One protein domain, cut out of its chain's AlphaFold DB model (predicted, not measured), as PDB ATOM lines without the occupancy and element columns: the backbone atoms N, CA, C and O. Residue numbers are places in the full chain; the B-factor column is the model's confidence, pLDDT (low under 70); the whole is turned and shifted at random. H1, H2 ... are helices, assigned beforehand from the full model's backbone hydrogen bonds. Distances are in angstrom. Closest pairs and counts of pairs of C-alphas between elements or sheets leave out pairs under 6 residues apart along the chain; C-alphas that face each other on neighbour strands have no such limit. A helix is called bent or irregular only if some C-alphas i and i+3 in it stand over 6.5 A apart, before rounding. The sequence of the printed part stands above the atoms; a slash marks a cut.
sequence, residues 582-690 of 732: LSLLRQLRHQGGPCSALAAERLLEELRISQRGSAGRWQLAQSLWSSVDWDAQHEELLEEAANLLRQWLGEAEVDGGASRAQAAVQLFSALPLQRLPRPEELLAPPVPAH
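What this domain is: This is residues 582 to 690 of the 732 residues of the protein "Hypothetical protein" of Polarella glacialis (UniProt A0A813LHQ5). Four helices, H2, H3, H4 and H5, form an up-and-down bundle, each running against the one before it. Short H1 packs on H2 and H3 near one end of the bundle, and tiny H6 packs on H4. The printed part has 109 residues with six named helices, H1 to H6 in chain order, and no named strand; the class is all helix. It is compact, with a radius of gyration of the C-alphas of 13.6 A and spans of 41 by 31 by 19 A.

Where its parts are: H2, residues 593 to 609, begins at C-alpha 593 (-55.651, -27.094, -32.161) and measures 24.4 A. H4, residues 635 to 651, is also 24.4 A and ends at C-alpha 651 (-39.887, -24.970, -60.178). H3 is residues 614 to 627, 20.9 A, and irregular: C-alphas 623 and 626 are 7.0 A apart. H5 is residues 657 to 669, 18.2 A; H1 is residues 582 to 588; H6 is residues 679 to 682.

How they stand to each other: H2 touches H4 at residues 637 to 644 alone, the same way at 19 degrees, a shallow tilt; their closest C-alphas, Leu 604 and Ala 641, are 6.7 A apart. H2 and H3 form a helical hairpin, closest at C-alphas 607 and 617, 6.7 A. H4 and H5 form another, closest at C-alphas 645 and 664, 7.0 A. H3 touches H5, closest at C-alphas 618 and 663, 6.7 A. H2 and H5 are apart. H1 touches H3 at residues 624 to 627 alone, with C-alphas 586 and 627 at 4.4 A. H6 touches H4 at residues 639 to 646 alone, with C-alphas 682 and 642 at 6.7 A. Every O i to N i+4 pair is within hydrogen-bond range in H2, H4 and H5, against 2 of 3 in H1 and 8 of 10 in H3; H6 is too short for such a pair.

The domain as a whole: The farthest C-alphas, Gln 591 and Val 654, are 41.8 A apart. The printed part has no cut and no long link. Mean pLDDT of the printed part is 74.1; residues under 70 include 582 to 595 and 652 to 659.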
ATOM      1  N   LEU A 582     -47.713 -13.854 -38.422       58.97
ATOM      2  CA  LEU A 582     -47.233 -15.196 -38.086       58.97
ATOM      3  C   LEU A 582     -46.433 -15.227 -36.782       58.97
ATOM      4  O   LEU A 582     -46.480 -16.217 -36.056       58.97
ATOM      5  N   SER A 583     -45.759 -14.127 -36.442       57.50
ATOM      6  CA  SER A 583     -45.076 -13.934 -35.160       57.50
ATOM      7  C   SER A 583     -46.030 -13.999 -33.961       57.50
ATOM      8  O   SER A 583     -45.636 -14.466 -32.895       57.50
ATOM      9  N   LEU A 584     -47.293 -13.604 -34.136       52.44
ATOM     10  CA  LEU A 584     -48.314 -13.595 -33.085       52.44
ATOM     11  C   LEU A 584     -48.951 -14.981 -32.945       52.44
ATOM     12  O   LEU A 584     -49.068 -15.508 -31.840       52.44
ATOM     13  N   LEU A 585     -49.248 -15.631 -34.077       59.03
ATOM     14  CA  LEU A 585     -49.696 -17.030 -34.095       59.03
ATOM     15  C   LEU A 585     -48.640 -17.969 -33.509       59.03
ATOM     16  O   LEU A 585     -48.986 -18.904 -32.794       59.03
ATOM     17  N   ARG A 586     -47.352 -17.675 -33.712       60.53
ATOM     18  CA  ARG A 586     -46.245 -18.423 -33.107       60.53
ATOM     19  C   ARG A 586     -46.316 -18.470 -31.581       60.53
ATOM     20  O   ARG A 586     -45.999 -19.506 -31.004       60.53
ATOM     21  N   GLN A 587     -46.706 -17.373 -30.933       54.53
ATOM     22  CA  GLN A 587     -46.822 -17.315 -29.471       54.53
ATOM     23  C   GLN A 587     -48.076 -18.040 -28.959       54.53
ATOM     24  O   GLN A 587     -48.105 -18.512 -27.824       54.53
ATOM     25  N   LEU A 588     -49.091 -18.170 -29.817       52.41
ATOM     26  CA  LEU A 588     -50.390 -18.761 -29.498       52.41
ATOM     27  C   LEU A 588     -50.557 -20.200 -30.010       52.41
ATOM     28  O   LEU A 588     -51.558 -20.838 -29.705       52.41
ATOM     29  N   ARG A 589     -49.577 -20.749 -30.736       59.78
ATOM     30  CA  ARG A 589     -49.652 -22.083 -31.368       59.78
ATOM     31  C   ARG A 589     -49.917 -23.236 -30.392       59.78
ATOM     32  O   ARG A 589     -50.405 -24.277 -30.805       59.78
ATOM     33  N   HIS A 590     -49.582 -23.049 -29.114       61.50
ATOM     34  CA  HIS A 590     -49.786 -24.039 -28.051       61.50
ATOM     35  C   HIS A 590     -51.119 -23.861 -27.301       61.50
ATOM     36  O   HIS A 590     -51.407 -24.633 -26.398       61.50
ATOM     37  N   GLN A 591     -51.927 -22.854 -27.653       56.09
ATOM     38  CA  GLN A 591     -53.220 -22.542 -27.022       56.09
ATOM     39  C   GLN A 591     -54.382 -23.288 -27.718       56.09
ATOM     40  O   GLN A 591     -55.432 -22.709 -27.984       56.09
ATOM     41  N   GLY A 592     -54.152 -24.544 -28.117       58.31
ATOM     42  CA  GLY A 592     -55.159 -25.410 -28.739       58.31
ATOM     43  C   GLY A 592     -55.048 -25.597 -30.262       58.31
ATOM     44  O   GLY A 592     -54.442 -24.810 -30.996       58.31
ATOM     45  N   GLY A 593     -55.676 -26.674 -30.751       62.44
ATOM     46  CA  GLY A 593     -55.651 -27.094 -32.161       62.44
ATOM     47  C   GLY A 593     -56.108 -26.028 -33.175       62.44
ATOM     48  O   GLY A 593     -55.432 -25.846 -34.185       62.44
ATOM     49  N   PRO A 594     -57.191 -25.265 -32.925       60.00
ATOM     50  CA  PRO A 594     -57.681 -24.240 -33.856       60.00
ATOM     51  C   PRO A 594     -56.697 -23.089 -34.109       60.00
ATOM     52  O   PRO A 594     -56.558 -22.645 -35.247       60.00
ATOM     53  N   CYS A 595     -55.982 -22.630 -33.077       58.47
ATOM     54  CA  CYS A 595     -54.941 -21.604 -33.207       58.47
ATOM     55  C   CYS A 595     -53.745 -22.129 -34.010       58.47
ATOM     56  O   CYS A 595     -53.181 -21.416 -34.840       58.47
ATOM     57  N   SER A 596     -53.395 -23.395 -33.784       70.00
ATOM     58  CA  SER A 596     -52.333 -24.081 -34.512       70.00
ATOM     59  C   SER A 596     -52.683 -24.269 -35.999       70.00
ATOM     60  O   SER A 596     -51.842 -24.008 -36.857       70.00
ATOM     61  N   ALA A 597     -53.936 -24.618 -36.310       71.44
ATOM     62  CA  ALA A 597     -54.449 -24.717 -37.679       71.44
ATOM     63  C   ALA A 597     -54.442 -23.364 -38.400       71.44
ATOM     64  O   ALA A 597     -53.945 -23.261 -39.518       71.44
ATOM     65  N   LEU A 598     -54.891 -22.299 -37.729       68.25
ATOM     66  CA  LEU A 598     -54.845 -20.940 -38.273       68.25
ATOM     67  C   LEU A 598     -53.398 -20.483 -38.548       68.25
ATOM     68  O   LEU A 598     -53.130 -19.838 -39.560       68.25
ATOM     69  N   ALA A 599     -52.453 -20.835 -37.668       71.44
ATOM     70  CA  ALA A 599     -51.025 -20.585 -37.869       71.44
ATOM     71  C   ALA A 599     -50.493 -21.285 -39.123       71.44
ATOM     72  O   ALA A 599     -49.765 -20.668 -39.904       71.44
ATOM     73  N   ALA A 600     -50.874 -22.549 -39.319       79.69
ATOM     74  CA  ALA A 600     -50.505 -23.339 -40.486       79.69
ATOM     75  C   ALA A 600     -51.084 -22.747 -41.780       79.69
ATOM     76  O   ALA A 600     -50.323 -22.447 -42.700       79.69
ATOM     77  N   GLU A 601     -52.395 -22.491 -41.825       79.06
ATOM     78  CA  GLU A 601     -53.083 -21.872 -42.969       79.06
ATOM     79  C   GLU A 601     -52.430 -20.542 -43.358       79.06
ATOM     80  O   GLU A 601     -52.095 -20.306 -44.523       79.06
ATOM     81  N   ARG A 602     -52.177 -19.684 -42.365       74.25
ATOM     82  CA  ARG A 602     -51.582 -18.368 -42.584       74.25
ATOM     83  C   ARG A 602     -50.143 -18.460 -43.080       74.25
ATOM     84  O   ARG A 602     -49.736 -17.658 -43.921       74.25
ATOM     85  N   LEU A 603     -49.371 -19.422 -42.572       82.81
ATOM     86  CA  LEU A 603     -47.996 -19.643 -43.008       82.81
ATOM     87  C   LEU A 603     -47.991 -20.052 -44.478       82.81
ATOM     88  O   LEU A 603     -47.251 -19.474 -45.272       82.81
ATOM     89  N   LEU A 604     -48.847 -21.003 -44.851       84.06
ATOM     90  CA  LEU A 604     -48.965 -21.479 -46.227       84.06
ATOM     91  C   LEU A 604     -49.436 -20.373 -47.175       84.06
ATOM     92  O   LEU A 604     -48.899 -20.241 -48.276       84.06
ATOM     93  N   GLU A 605     -50.380 -19.534 -46.747       80.12
ATOM     94  CA  GLU A 605     -50.820 -18.363 -47.508       80.12
ATOM     95  C   GLU A 605     -49.669 -17.368 -47.744       80.12
ATOM     96  O   GLU A 605     -49.449 -16.926 -48.874       80.12
ATOM     97  N   GLU A 606     -48.887 -17.046 -46.709       75.94
ATOM     98  CA  GLU A 606     -47.757 -16.117 -46.814       75.94
ATOM     99  C   GLU A 606     -46.672 -16.643 -47.765       75.94
ATOM    100  O   GLU A 606     -46.138 -15.906 -48.599       75.94
ATOM    101  N   LEU A 607     -46.395 -17.947 -47.701       82.31
ATOM    102  CA  LEU A 607     -45.449 -18.602 -48.597       82.31
ATOM    103  C   LEU A 607     -45.938 -18.622 -50.054       82.31
ATOM    104  O   LEU A 607     -45.124 -18.430 -50.959       82.31
ATOM    105  N   ARG A 608     -47.243 -18.790 -50.301       81.19
ATOM    106  CA  ARG A 608     -47.834 -18.743 -51.655       81.19
ATOM    107  C   ARG A 608     -47.792 -17.359 -52.282       81.19
ATOM    108  O   ARG A 608     -47.520 -17.236 -53.472       81.19
ATOM    109  N   ILE A 609     -48.091 -16.327 -51.495       73.31
ATOM    110  CA  ILE A 609     -48.211 -14.948 -51.991       73.31
ATOM    111  C   ILE A 609     -46.838 -14.268 -52.109       73.31
ATOM    112  O   ILE A 609     -46.697 -13.264 -52.809       73.31
ATOM    113  N   SER A 610     -45.805 -14.812 -51.461       72.25
ATOM    114  CA  SER A 610     -44.441 -14.290 -51.528       72.25
ATOM    115  C   SER A 610     -43.938 -14.162 -52.976       72.25
ATOM    116  O   SER A 610     -43.533 -15.139 -53.605       72.25
ATOM    117  N   GLN A 611     -43.825 -12.917 -53.455       68.75
ATOM    118  CA  GLN A 611     -43.215 -12.570 -54.749       68.75
ATOM    119  C   GLN A 611     -41.681 -12.713 -54.766       68.75
ATOM    120  O   GLN A 611     -41.026 -12.347 -55.742       68.75
ATOM    121  N   ARG A 612     -41.073 -13.240 -53.694       66.44
ATOM    122  CA  ARG A 612     -39.632 -13.506 -53.653       66.44
ATOM    123  C   ARG A 612     -39.253 -14.537 -54.723       66.44
ATOM    124  O   ARG A 612     -39.996 -15.487 -54.989       66.44
ATOM    125  N   GLY A 613     -38.059 -14.379 -55.297       67.38
ATOM    126  CA  GLY A 613     -37.453 -15.411 -56.144       67.38
ATOM    127  C   GLY A 613     -37.280 -16.733 -55.384       67.38
ATOM    128  O   GLY A 613     -37.310 -16.745 -54.153       67.38
ATOM    129  N   SER A 614     -37.070 -17.841 -56.106       72.06
ATOM    130  CA  SER A 614     -36.992 -19.207 -55.547       72.06
ATOM    131  C   SER A 614     -36.168 -19.290 -54.251       72.06
ATOM    132  O   SER A 614     -36.668 -19.747 -53.226       72.06
ATOM    133  N   ALA A 615     -34.945 -18.745 -54.240       70.88
ATOM    134  CA  ALA A 615     -34.079 -18.746 -53.056       70.88
ATOM    135  C   ALA A 615     -34.677 -17.998 -51.844       70.88
ATOM    136  O   ALA A 615     -34.566 -18.464 -50.711       70.88
ATOM    137  N   GLY A 616     -35.353 -16.871 -52.079       75.12
ATOM    138  CA  GLY A 616     -35.981 -16.078 -51.024       75.12
ATOM    139  C   GLY A 616     -37.226 -16.737 -50.425       75.12
ATOM    140  O   GLY A 616     -37.505 -16.507 -49.249       75.12
ATOM    141  N   ARG A 617     -37.944 -17.579 -51.189       82.81
ATOM    142  CA  ARG A 617     -39.067 -18.385 -50.669       82.81
ATOM    143  C   ARG A 617     -38.582 -19.472 -49.711       82.81
ATOM    144  O   ARG A 617     -39.150 -19.622 -48.635       82.81
ATOM    145  N   TRP A 618     -37.491 -20.166 -50.049       84.25
ATOM    146  CA  TRP A 618     -36.897 -21.195 -49.182       84.25
ATOM    147  C   TRP A 618     -36.372 -20.624 -47.860       84.25
ATOM    148  O   TRP A 618     -36.642 -21.192 -46.805       84.25
ATOM    149  N   GLN A 619     -35.677 -19.481 -47.898       79.81
ATOM    150  CA  GLN A 619     -35.209 -18.802 -46.680       79.81
ATOM    151  C   GLN A 619     -36.369 -18.327 -45.796       79.81
ATOM    152  O   GLN A 619     -36.320 -18.485 -44.578       79.81
ATOM    153  N   LEU A 620     -37.423 -17.777 -46.408       79.81
ATOM    154  CA  LEU A 620     -38.627 -17.357 -45.692       79.81
ATOM    155  C   LEU A 620     -39.344 -18.552 -45.047       79.81
ATOM    156  O   LEU A 620     -39.757 -18.481 -43.894       79.81
ATOM    157  N   ALA A 621     -39.458 -19.670 -45.765       84.62
ATOM    158  CA  ALA A 621     -40.045 -20.883 -45.216       84.62
ATOM    159  C   ALA A 621     -39.228 -21.412 -44.033       84.62
ATOM    160  O   ALA A 621     -39.810 -21.691 -42.994       84.62
ATOM    161  N   GLN A 622     -37.896 -21.470 -44.133       84.12
ATOM    162  CA  GLN A 622     -37.030 -21.901 -43.028       84.12
ATOM    163  C   GLN A 622     -37.172 -21.039 -41.768       84.12
ATOM    164  O   GLN A 622     -37.169 -21.584 -40.665       84.12
ATOM    165  N   SER A 623     -37.309 -19.715 -41.904       80.75
ATOM    166  CA  SER A 623     -37.469 -18.839 -40.738       80.75
ATOM    167  C   SER A 623     -38.843 -18.992 -40.083       80.75
ATOM    168  O   SER A 623     -38.949 -18.989 -38.853       80.75
ATOM    169  N   LEU A 624     -39.893 -19.174 -40.887       80.31
ATOM    170  CA  LEU A 624     -41.270 -19.211 -40.404       80.31
ATOM    171  C   LEU A 624     -41.745 -20.607 -39.991       80.31
ATOM    172  O   LEU A 624     -42.636 -20.682 -39.151       80.31
ATOM    173  N   TRP A 625     -41.151 -21.696 -40.498       86.69
ATOM    174  CA  TRP A 625     -41.650 -23.072 -40.309       86.69
ATOM    175  C   TRP A 625     -41.839 -23.464 -38.845       86.69
ATOM    176  O   TRP A 625     -42.790 -24.157 -38.504       86.69
ATOM    177  N   SER A 626     -40.948 -22.976 -37.977       81.56
ATOM    178  CA  SER A 626     -40.983 -23.219 -36.529       81.56
ATOM    179  C   SER A 626     -42.141 -22.528 -35.804       81.56
ATOM    180  O   SER A 626     -42.312 -22.728 -34.603       81.56
ATOM    181  N   SER A 627     -42.912 -21.687 -36.496       72.50
ATOM    182  CA  SER A 627     -44.057 -20.958 -35.942       72.50
ATOM    183  C   SER A 627     -45.296 -21.833 -35.785       72.50
ATOM    184  O   SER A 627     -46.196 -21.467 -35.037       72.50
ATOM    185  N   VAL A 628     -45.317 -22.984 -36.453       79.69
ATOM    186  CA  VAL A 628     -46.432 -23.928 -36.483       79.69
ATOM    187  C   VAL A 628     -46.009 -25.204 -35.773       79.69
ATOM    188  O   VAL A 628     -44.898 -25.696 -35.972       79.69
ATOM    189  N   ASP A 629     -46.901 -25.739 -34.947       82.31
ATOM    190  CA  ASP A 629     -46.745 -27.081 -34.403       82.31
ATOM    191  C   ASP A 629     -47.308 -28.091 -35.411       82.31
ATOM    192  O   ASP A 629     -48.503 -28.392 -35.411       82.31
ATOM    193  N   TRP A 630     -46.460 -28.541 -36.340       84.25
ATOM    194  CA  TRP A 630     -46.859 -29.440 -37.427       84.25
ATOM    195  C   TRP A 630     -47.333 -30.806 -36.925       84.25
ATOM    196  O   TRP A 630     -48.173 -31.433 -37.571       84.25
ATOM    197  N   ASP A 631     -46.876 -31.233 -35.747       82.12
ATOM    198  CA  ASP A 631     -47.289 -32.494 -35.132       82.12
ATOM    199  C   ASP A 631     -48.752 -32.474 -34.679       82.12
ATOM    200  O   ASP A 631     -49.388 -33.527 -34.637       82.12
ATOM    201  N   ALA A 632     -49.315 -31.292 -34.418       76.69
ATOM    202  CA  ALA A 632     -50.698 -31.105 -33.982       76.69
ATOM    203  C   ALA A 632     -51.703 -30.878 -35.132       76.69
ATOM    204  O   ALA A 632     -52.903 -30.778 -34.877       76.69
ATOM    205  N   GLN A 633     -51.257 -30.803 -36.394       83.19
ATOM    206  CA  GLN A 633     -52.128 -30.427 -37.523       83.19
ATOM    207  C   GLN A 633     -52.984 -31.578 -38.059       83.19
ATOM    208  O   GLN A 633     -52.671 -32.759 -37.869       83.19
ATOM    209  N   HIS A 634     -54.066 -31.225 -38.756       82.88
ATOM    210  CA  HIS A 634     -54.896 -32.161 -39.516       82.88
ATOM    211  C   HIS A 634     -54.248 -32.533 -40.858       82.88
ATOM    212  O   HIS A 634     -53.404 -31.804 -41.380       82.88
ATOM    213  N   GLU A 635     -54.654 -33.675 -41.418       84.06
ATOM    214  CA  GLU A 635     -54.057 -34.266 -42.625       84.06
ATOM    215  C   GLU A 635     -54.109 -33.333 -43.844       84.06
ATOM    216  O   GLU A 635     -53.114 -33.215 -44.552       84.06
ATOM    217  N   GLU A 636     -55.207 -32.598 -44.038       84.25
ATOM    218  CA  GLU A 636     -55.374 -31.678 -45.175       84.25
ATOM    219  C   GLU A 636     -54.290 -30.586 -45.217       84.25
ATOM    220  O   GLU A 636     -53.682 -30.348 -46.259       84.25
ATOM    221  N   LEU A 637     -53.976 -29.967 -44.073       83.69
ATOM    222  CA  LEU A 637     -52.952 -28.916 -43.976       83.69
ATOM    223  C   LEU A 637     -51.533 -29.472 -44.146       83.69
ATOM    224  O   LEU A 637     -50.654 -28.807 -44.699       83.69
ATOM    225  N   LEU A 638     -51.303 -30.701 -43.680       85.50
ATOM    226  CA  LEU A 638     -50.038 -31.408 -43.871       85.50
ATOM    227  C   LEU A 638     -49.804 -31.741 -45.349       85.50
ATOM    228  O   LEU A 638     -48.693 -31.566 -45.855       85.50
ATOM    229  N   GLU A 639     -50.848 -32.185 -46.045       85.19
ATOM    230  CA  GLU A 639     -50.816 -32.462 -47.479       85.19
ATOM    231  C   GLU A 639     -50.595 -31.175 -48.285       85.19
ATOM    232  O   GLU A 639     -49.767 -31.134 -49.197       85.19
ATOM    233  N   GLU A 640     -51.270 -30.092 -47.907       87.31
ATOM    234  CA  GLU A 640     -51.128 -28.780 -48.528       87.31
ATOM    235  C   GLU A 640     -49.698 -28.224 -48.392       87.31
ATOM    236  O   GLU A 640     -49.113 -27.750 -49.374       87.31
ATOM    237  N   ALA A 641     -49.096 -28.353 -47.204       87.25
ATOM    238  CA  ALA A 641     -47.705 -27.986 -46.954       87.25
ATOM    239  C   ALA A 641     -46.723 -28.827 -47.784       87.25
ATOM    240  O   ALA A 641     -45.811 -28.281 -48.412       87.25
ATOM    241  N   ALA A 642     -46.921 -30.148 -47.828       86.12
ATOM    242  CA  ALA A 642     -46.085 -31.056 -48.610       86.12
ATOM    243  C   ALA A 642     -46.161 -30.753 -50.117       86.12
ATOM    244  O   ALA A 642     -45.130 -30.702 -50.794       86.12
ATOM    245  N   ASN A 643     -47.362 -30.484 -50.634       86.56
ATOM    246  CA  ASN A 643     -47.585 -30.131 -52.034       86.56
ATOM    247  C   ASN A 643     -46.928 -28.800 -52.416       86.56
ATOM    248  O   ASN A 643     -46.325 -28.709 -53.486       86.56
ATOM    249  N   LEU A 644     -46.966 -27.794 -51.536       87.38
ATOM    250  CA  LEU A 644     -46.292 -26.515 -51.771       87.38
ATOM    251  C   LEU A 644     -44.769 -26.689 -51.898       87.38
ATOM    252  O   LEU A 644     -44.156 -26.181 -52.838       87.38
ATOM    253  N   LEU A 645     -44.155 -27.454 -50.987       86.12
ATOM    254  CA  LEU A 645     -42.719 -27.752 -51.034       86.12
ATOM    255  C   LEU A 645     -42.343 -28.551 -52.289       86.12
ATOM    256  O   LEU A 645     -41.318 -28.279 -52.920       86.12
ATOM    257  N   ARG A 646     -43.185 -29.517 -52.680       83.00
ATOM    258  CA  ARG A 646     -43.019 -30.308 -53.904       83.00
ATOM    259  C   ARG A 646     -43.098 -29.438 -55.158       83.00
ATOM    260  O   ARG A 646     -42.261 -29.586 -56.046       83.00
ATOM    261  N   GLN A 647     -44.051 -28.509 -55.218       84.69
ATOM    262  CA  GLN A 647     -44.175 -27.555 -56.318       84.69
ATOM    263  C   GLN A 647     -42.899 -26.714 -56.458       84.69
ATOM    264  O   GLN A 647     -42.345 -26.610 -57.551       84.69
ATOM    265  N   TRP A 648     -42.382 -26.168 -55.355       84.19
ATOM    266  CA  TRP A 648     -41.159 -25.361 -55.385       84.19
ATOM    267  C   TRP A 648     -39.916 -26.145 -55.795       84.19
ATOM    268  O   TRP A 648     -39.013 -25.566 -56.395       84.19
ATOM    269  N   LEU A 649     -39.851 -27.442 -55.483       79.19
ATOM    270  CA  LEU A 649     -38.790 -28.320 -55.977       79.19
ATOM    271  C   LEU A 649     -38.877 -28.517 -57.495       79.19
ATOM    272  O   LEU A 649     -37.843 -28.453 -58.153       79.19
ATOM    273  N   GLY A 650     -40.084 -28.675 -58.049       74.50
ATOM    274  CA  GLY A 650     -40.295 -28.750 -59.499       74.50
ATOM    275  C   GLY A 650     -39.963 -27.445 -60.234       74.50
ATOM    276  O   GLY A 650     -39.401 -27.474 -61.322       74.50
ATOM    277  N   GLU A 651     -40.237 -26.290 -59.623       73.94
ATOM    278  CA  GLU A 651     -39.887 -24.970 -60.178       73.94
ATOM    279  C   GLU A 651     -38.377 -24.660 -60.107       73.94
ATOM    280  O   GLU A 651     -37.886 -23.768 -60.800       73.94
ATOM    281  N   ALA A 652     -37.621 -25.355 -59.249       65.56
ATOM    282  CA  ALA A 652     -36.232 -25.025 -58.931       65.56
ATOM    283  C   ALA A 652     -35.179 -25.656 -59.863       65.56
ATOM    284  O   ALA A 652     -33.991 -25.406 -59.640       65.56
ATOM    285  N   GLU A 653     -35.571 -26.419 -60.891       57.38
ATOM    286  CA  GLU A 653     -34.651 -27.181 -61.761       57.38
ATOM    287  C   GLU A 653     -33.636 -26.330 -62.552       57.38
ATOM    288  O   GLU A 653     -32.687 -26.887 -63.098       57.38
ATOM    289  N   VAL A 654     -33.763 -24.997 -62.583       54.41
ATOM    290  CA  VAL A 654     -32.959 -24.160 -63.493       54.41
ATOM    291  C   VAL A 654     -31.680 -23.571 -62.874       54.41
ATOM    292  O   VAL A 654     -30.707 -23.435 -63.597       54.41
ATOM    293  N   ASP A 655     -31.591 -23.299 -61.562       49.97
ATOM    294  CA  ASP A 655     -30.402 -22.610 -61.006       49.97
ATOM    295  C   ASP A 655     -30.145 -22.895 -59.513       49.97
ATOM    296  O   ASP A 655     -30.848 -22.364 -58.656       49.97
ATOM    297  N   GLY A 656     -29.101 -23.668 -59.170       56.94
ATOM    298  CA  GLY A 656     -28.519 -23.751 -57.811       56.94
ATOM    299  C   GLY A 656     -29.114 -24.810 -56.859       56.94
ATOM    300  O   GLY A 656     -29.830 -24.476 -55.914       56.94
ATOM    301  N   GLY A 657     -28.779 -26.091 -57.075       57.78
ATOM    302  CA  GLY A 657     -29.471 -27.250 -56.477       57.78
ATOM    303  C   GLY A 657     -29.112 -27.673 -55.038       57.78
ATOM    304  O   GLY A 657     -29.978 -28.194 -54.340       57.78
ATOM    305  N   ALA A 658     -27.891 -27.451 -54.535       64.25
ATOM    306  CA  ALA A 658     -27.459 -28.077 -53.270       64.25
ATOM    307  C   ALA A 658     -28.065 -27.438 -52.001       64.25
ATOM    308  O   ALA A 658     -28.604 -28.133 -51.139       64.25
ATOM    309  N   SER A 659     -28.033 -26.104 -51.895       69.56
ATOM    310  CA  SER A 659     -28.566 -25.389 -50.722       69.56
ATOM    311  C   SER A 659     -30.091 -25.512 -50.605       69.56
ATOM    312  O   SER A 659     -30.617 -25.554 -49.493       69.56
ATOM    313  N   ARG A 660     -30.802 -25.604 -51.738       72.50
ATOM    314  CA  ARG A 660     -32.266 -25.752 -51.772       72.50
ATOM    315  C   ARG A 660     -32.703 -27.170 -51.429       72.50
ATOM    316  O   ARG A 660     -33.643 -27.337 -50.663       72.50
ATOM    317  N   ALA A 661     -31.979 -28.179 -51.914       70.62
ATOM    318  CA  ALA A 661     -32.205 -29.566 -51.528       70.62
ATOM    319  C   ALA A 661     -32.067 -29.758 -50.009       70.62
ATOM    320  O   ALA A 661     -32.908 -30.399 -49.388       70.62
ATOM    321  N   GLN A 662     -31.057 -29.141 -49.389       76.50
ATOM    322  CA  GLN A 662     -30.867 -29.204 -47.940       76.50
ATOM    323  C   GLN A 662     -31.987 -28.493 -47.161       76.50
ATOM    324  O   GLN A 662     -32.454 -29.019 -46.148       76.50
ATOM    325  N   ALA A 663     -32.453 -27.337 -47.645       79.25
ATOM    326  CA  ALA A 663     -33.604 -26.641 -47.071       79.25
ATOM    327  C   ALA A 663     -34.881 -27.488 -47.164       79.25
ATOM    328  O   ALA A 663     -35.578 -27.665 -46.168       79.25
ATOM    329  N   ALA A 664     -35.138 -28.094 -48.325       79.81
ATOM    330  CA  ALA A 664     -36.271 -28.987 -48.527       79.81
ATOM    331  C   ALA A 664     -36.241 -30.185 -47.574       79.81
ATOM    332  O   ALA A 664     -37.244 -30.464 -46.922       79.81
ATOM    333  N   VAL A 665     -35.086 -30.841 -47.412       78.88
ATOM    334  CA  VAL A 665     -34.926 -31.938 -46.439       78.88
ATOM    335  C   VAL A 665     -35.267 -31.478 -45.025       78.88
ATOM    336  O   VAL A 665     -35.919 -32.212 -44.288       78.88
ATOM    337  N   GLN A 666     -34.832 -30.281 -44.624       81.56
ATOM    338  CA  GLN A 666     -35.139 -29.745 -43.297       81.56
ATOM    339  C   GLN A 666     -36.641 -29.531 -43.097       81.56
ATOM    340  O   GLN A 666     -37.170 -29.985 -42.083       81.56
ATOM    341  N   LEU A 667     -37.321 -28.912 -44.060       85.31
ATOM    342  CA  LEU A 667     -38.750 -28.618 -43.959       85.31
ATOM    343  C   LEU A 667     -39.611 -29.890 -44.012       85.31
ATOM    344  O   LEU A 667     -40.464 -30.080 -43.150       85.31
ATOM    345  N   PHE A 668     -39.332 -30.809 -44.945       83.88
ATOM    346  CA  PHE A 668     -40.035 -32.095 -45.024       83.88
ATOM    347  C   PHE A 668     -39.817 -32.958 -43.777       83.88
ATOM    348  O   PHE A 668     -40.747 -33.619 -43.331       83.88
ATOM    349  N   SER A 669     -38.623 -32.928 -43.172       79.38
ATOM    350  CA  SER A 669     -38.352 -33.681 -41.936       79.38
ATOM    351  C   SER A 669     -39.079 -33.150 -40.699       79.38
ATOM    352  O   SER A 669     -39.116 -33.838 -39.682       79.38
ATOM    353  N   ALA A 670     -39.611 -31.927 -40.769       81.31
ATOM    354  CA  ALA A 670     -40.413 -31.326 -39.710       81.31
ATOM    355  C   ALA A 670     -41.917 -31.609 -39.871       81.31
ATOM    356  O   ALA A 670     -42.685 -31.275 -38.977       81.31
ATOM    357  N   LEU A 671     -42.342 -32.200 -40.994       83.94
ATOM    358  CA  LEU A 671     -43.727 -32.614 -41.200       83.94
ATOM    359  C   LEU A 671     -43.908 -34.070 -40.743       83.94
ATOM    360  O   LEU A 671     -43.118 -34.932 -41.143       83.94
ATOM    361  N   PRO A 672     -44.972 -34.400 -39.989       80.44
ATOM    362  CA  PRO A 672     -45.314 -35.778 -39.648       80.44
ATOM    363  C   PRO A 672     -45.936 -36.505 -40.855       80.44
ATOM    364  O   PRO A 672     -47.087 -36.934 -40.820       80.44
ATOM    365  N   LEU A 673     -45.167 -36.675 -41.938       76.19
ATOM    366  CA  LEU A 673     -45.621 -37.260 -43.211       76.19
ATOM    367  C   LEU A 673     -46.236 -38.660 -43.048       76.19
ATOM    368  O   LEU A 673     -47.073 -39.060 -43.843       76.19
ATOM    369  N   GLN A 674     -45.858 -39.387 -41.994       74.69
ATOM    370  CA  GLN A 674     -46.402 -40.706 -41.652       74.69
ATOM    371  C   GLN A 674     -47.902 -40.681 -41.315       74.69
ATOM    372  O   GLN A 674     -48.545 -41.723 -41.352       74.69
ATOM    373  N   ARG A 675     -48.451 -39.508 -40.970       74.25
ATOM    374  CA  ARG A 675     -49.879 -39.318 -40.687       74.25
ATOM    375  C   ARG A 675     -50.715 -39.138 -41.951       74.25
ATOM    376  O   ARG A 675     -51.932 -39.165 -41.861       74.25
ATOM    377  N   LEU A 676     -50.087 -38.932 -43.107       75.00
ATOM    378  CA  LEU A 676     -50.804 -38.752 -44.363       75.00
ATOM    379  C   LEU A 676     -51.218 -40.113 -44.938       75.00
ATOM    380  O   LEU A 676     -50.455 -41.073 -44.829       75.00
ATOM    381  N   PRO A 677     -52.383 -40.213 -45.599       64.75
ATOM    382  CA  PRO A 677     -52.869 -41.480 -46.144       64.75
ATOM    383  C   PRO A 677     -52.007 -42.007 -47.303       64.75
ATOM    384  O   PRO A 677     -52.034 -43.203 -47.587       64.75
ATOM    385  N   ARG A 678     -51.248 -41.132 -47.990       73.62
ATOM    386  CA  ARG A 678     -50.408 -41.474 -49.156       73.62
ATOM    387  C   ARG A 678     -49.084 -40.691 -49.194       73.62
ATOM    388  O   ARG A 678     -48.863 -39.878 -50.093       73.62
ATOM    389  N   PRO A 679     -48.160 -40.932 -48.250       68.75
ATOM    390  CA  PRO A 679     -46.885 -40.213 -48.197       68.75
ATOM    391  C   PRO A 679     -46.010 -40.487 -49.430       68.75
ATOM    392  O   PRO A 679     -45.234 -39.633 -49.851       68.75
ATOM    393  N   GLU A 680     -46.167 -41.661 -50.041       72.50
ATOM    394  CA  GLU A 680     -45.428 -42.094 -51.230       72.50
ATOM    395  C   GLU A 680     -45.775 -41.255 -52.469       72.50
ATOM    396  O   GLU A 680     -44.884 -40.888 -53.233       72.50
ATOM    397  N   GLU A 681     -47.048 -40.882 -52.645       72.88
ATOM    398  CA  GLU A 681     -47.497 -40.043 -53.765       72.88
ATOM    399  C   GLU A 681     -47.005 -38.594 -53.633       72.88
ATOM    400  O   GLU A 681     -46.743 -37.932 -54.641       72.88
ATOM    401  N   LEU A 682     -46.832 -38.108 -52.400       67.12
ATOM    402  CA  LEU A 682     -46.323 -36.765 -52.092       67.12
ATOM    403  C   LEU A 682     -44.798 -36.667 -52.215       67.12
ATOM    404  O   LEU A 682     -44.268 -35.599 -52.521       67.12
ATOM    405  N   LEU A 683     -44.099 -37.783 -52.019       70.75
ATOM    406  CA  LEU A 683     -42.653 -37.910 -52.195       70.75
ATOM    407  C   LEU A 683     -42.258 -38.381 -53.609       70.75
ATOM    408  O   LEU A 683     -41.073 -38.531 -53.905       70.75
ATOM    409  N   ALA A 684     -43.228 -38.586 -54.501       74.06
ATOM    410  CA  ALA A 684     -42.996 -38.903 -55.906       74.06
ATOM    411  C   ALA A 684     -42.420 -37.690 -56.686       74.06
ATOM    412  O   ALA A 684     -42.490 -36.548 -56.210       74.06
ATOM    413  N   PRO A 685     -41.869 -37.887 -57.905       69.75
ATOM    414  CA  PRO A 685     -41.361 -36.797 -58.745       69.75
ATOM    415  C   PRO A 685     -42.353 -35.622 -58.820       69.75
ATOM    416  O   PRO A 685     -43.556 -35.866 -58.956       69.75
ATOM    417  N   PRO A 686     -41.910 -34.357 -58.683       68.00
ATOM    418  CA  PRO A 686     -40.561 -33.845 -58.949       68.00
ATOM    419  C   PRO A 686     -39.587 -33.826 -57.753       68.00
ATOM    420  O   PRO A 686     -38.556 -33.164 -57.837       68.00
ATOM    421  N   VAL A 687     -39.854 -34.522 -56.637       73.25
ATOM    422  CA  VAL A 687     -38.882 -34.575 -55.527       73.25
ATOM    423  C   VAL A 687     -37.610 -35.323 -55.974       73.25
ATOM    424  O   VAL A 687     -37.691 -36.502 -56.325       73.25
ATOM    425  N   PRO A 688     -36.419 -34.688 -55.972       74.44
ATOM    426  CA  PRO A 688     -35.206 -35.337 -56.460       74.44
ATOM    427  C   PRO A 688     -34.786 -36.532 -55.595       74.44
ATOM    428  O   PRO A 688     -34.828 -36.469 -54.366       74.44
ATOM    429  N   ALA A 689     -34.260 -37.591 -56.218       73.81
ATOM    430  CA  ALA A 689     -33.850 -38.817 -55.519       73.81
ATOM    431  C   ALA A 689     -32.843 -38.583 -54.371       73.81
ATOM    432  O   ALA A 689     -32.883 -39.274 -53.355       73.81
ATOM    433  N   HIS A 690     -31.968 -37.578 -54.489       71.00
ATOM    434  CA  HIS A 690     -31.020 -37.221 -53.430       71.00
ATOM    435  C   HIS A 690     -31.698 -36.577 -52.204       71.00
ATOM    436  O   HIS A 690     -31.240 -36.782 -51.081       71.00
TER     437      HIS A 690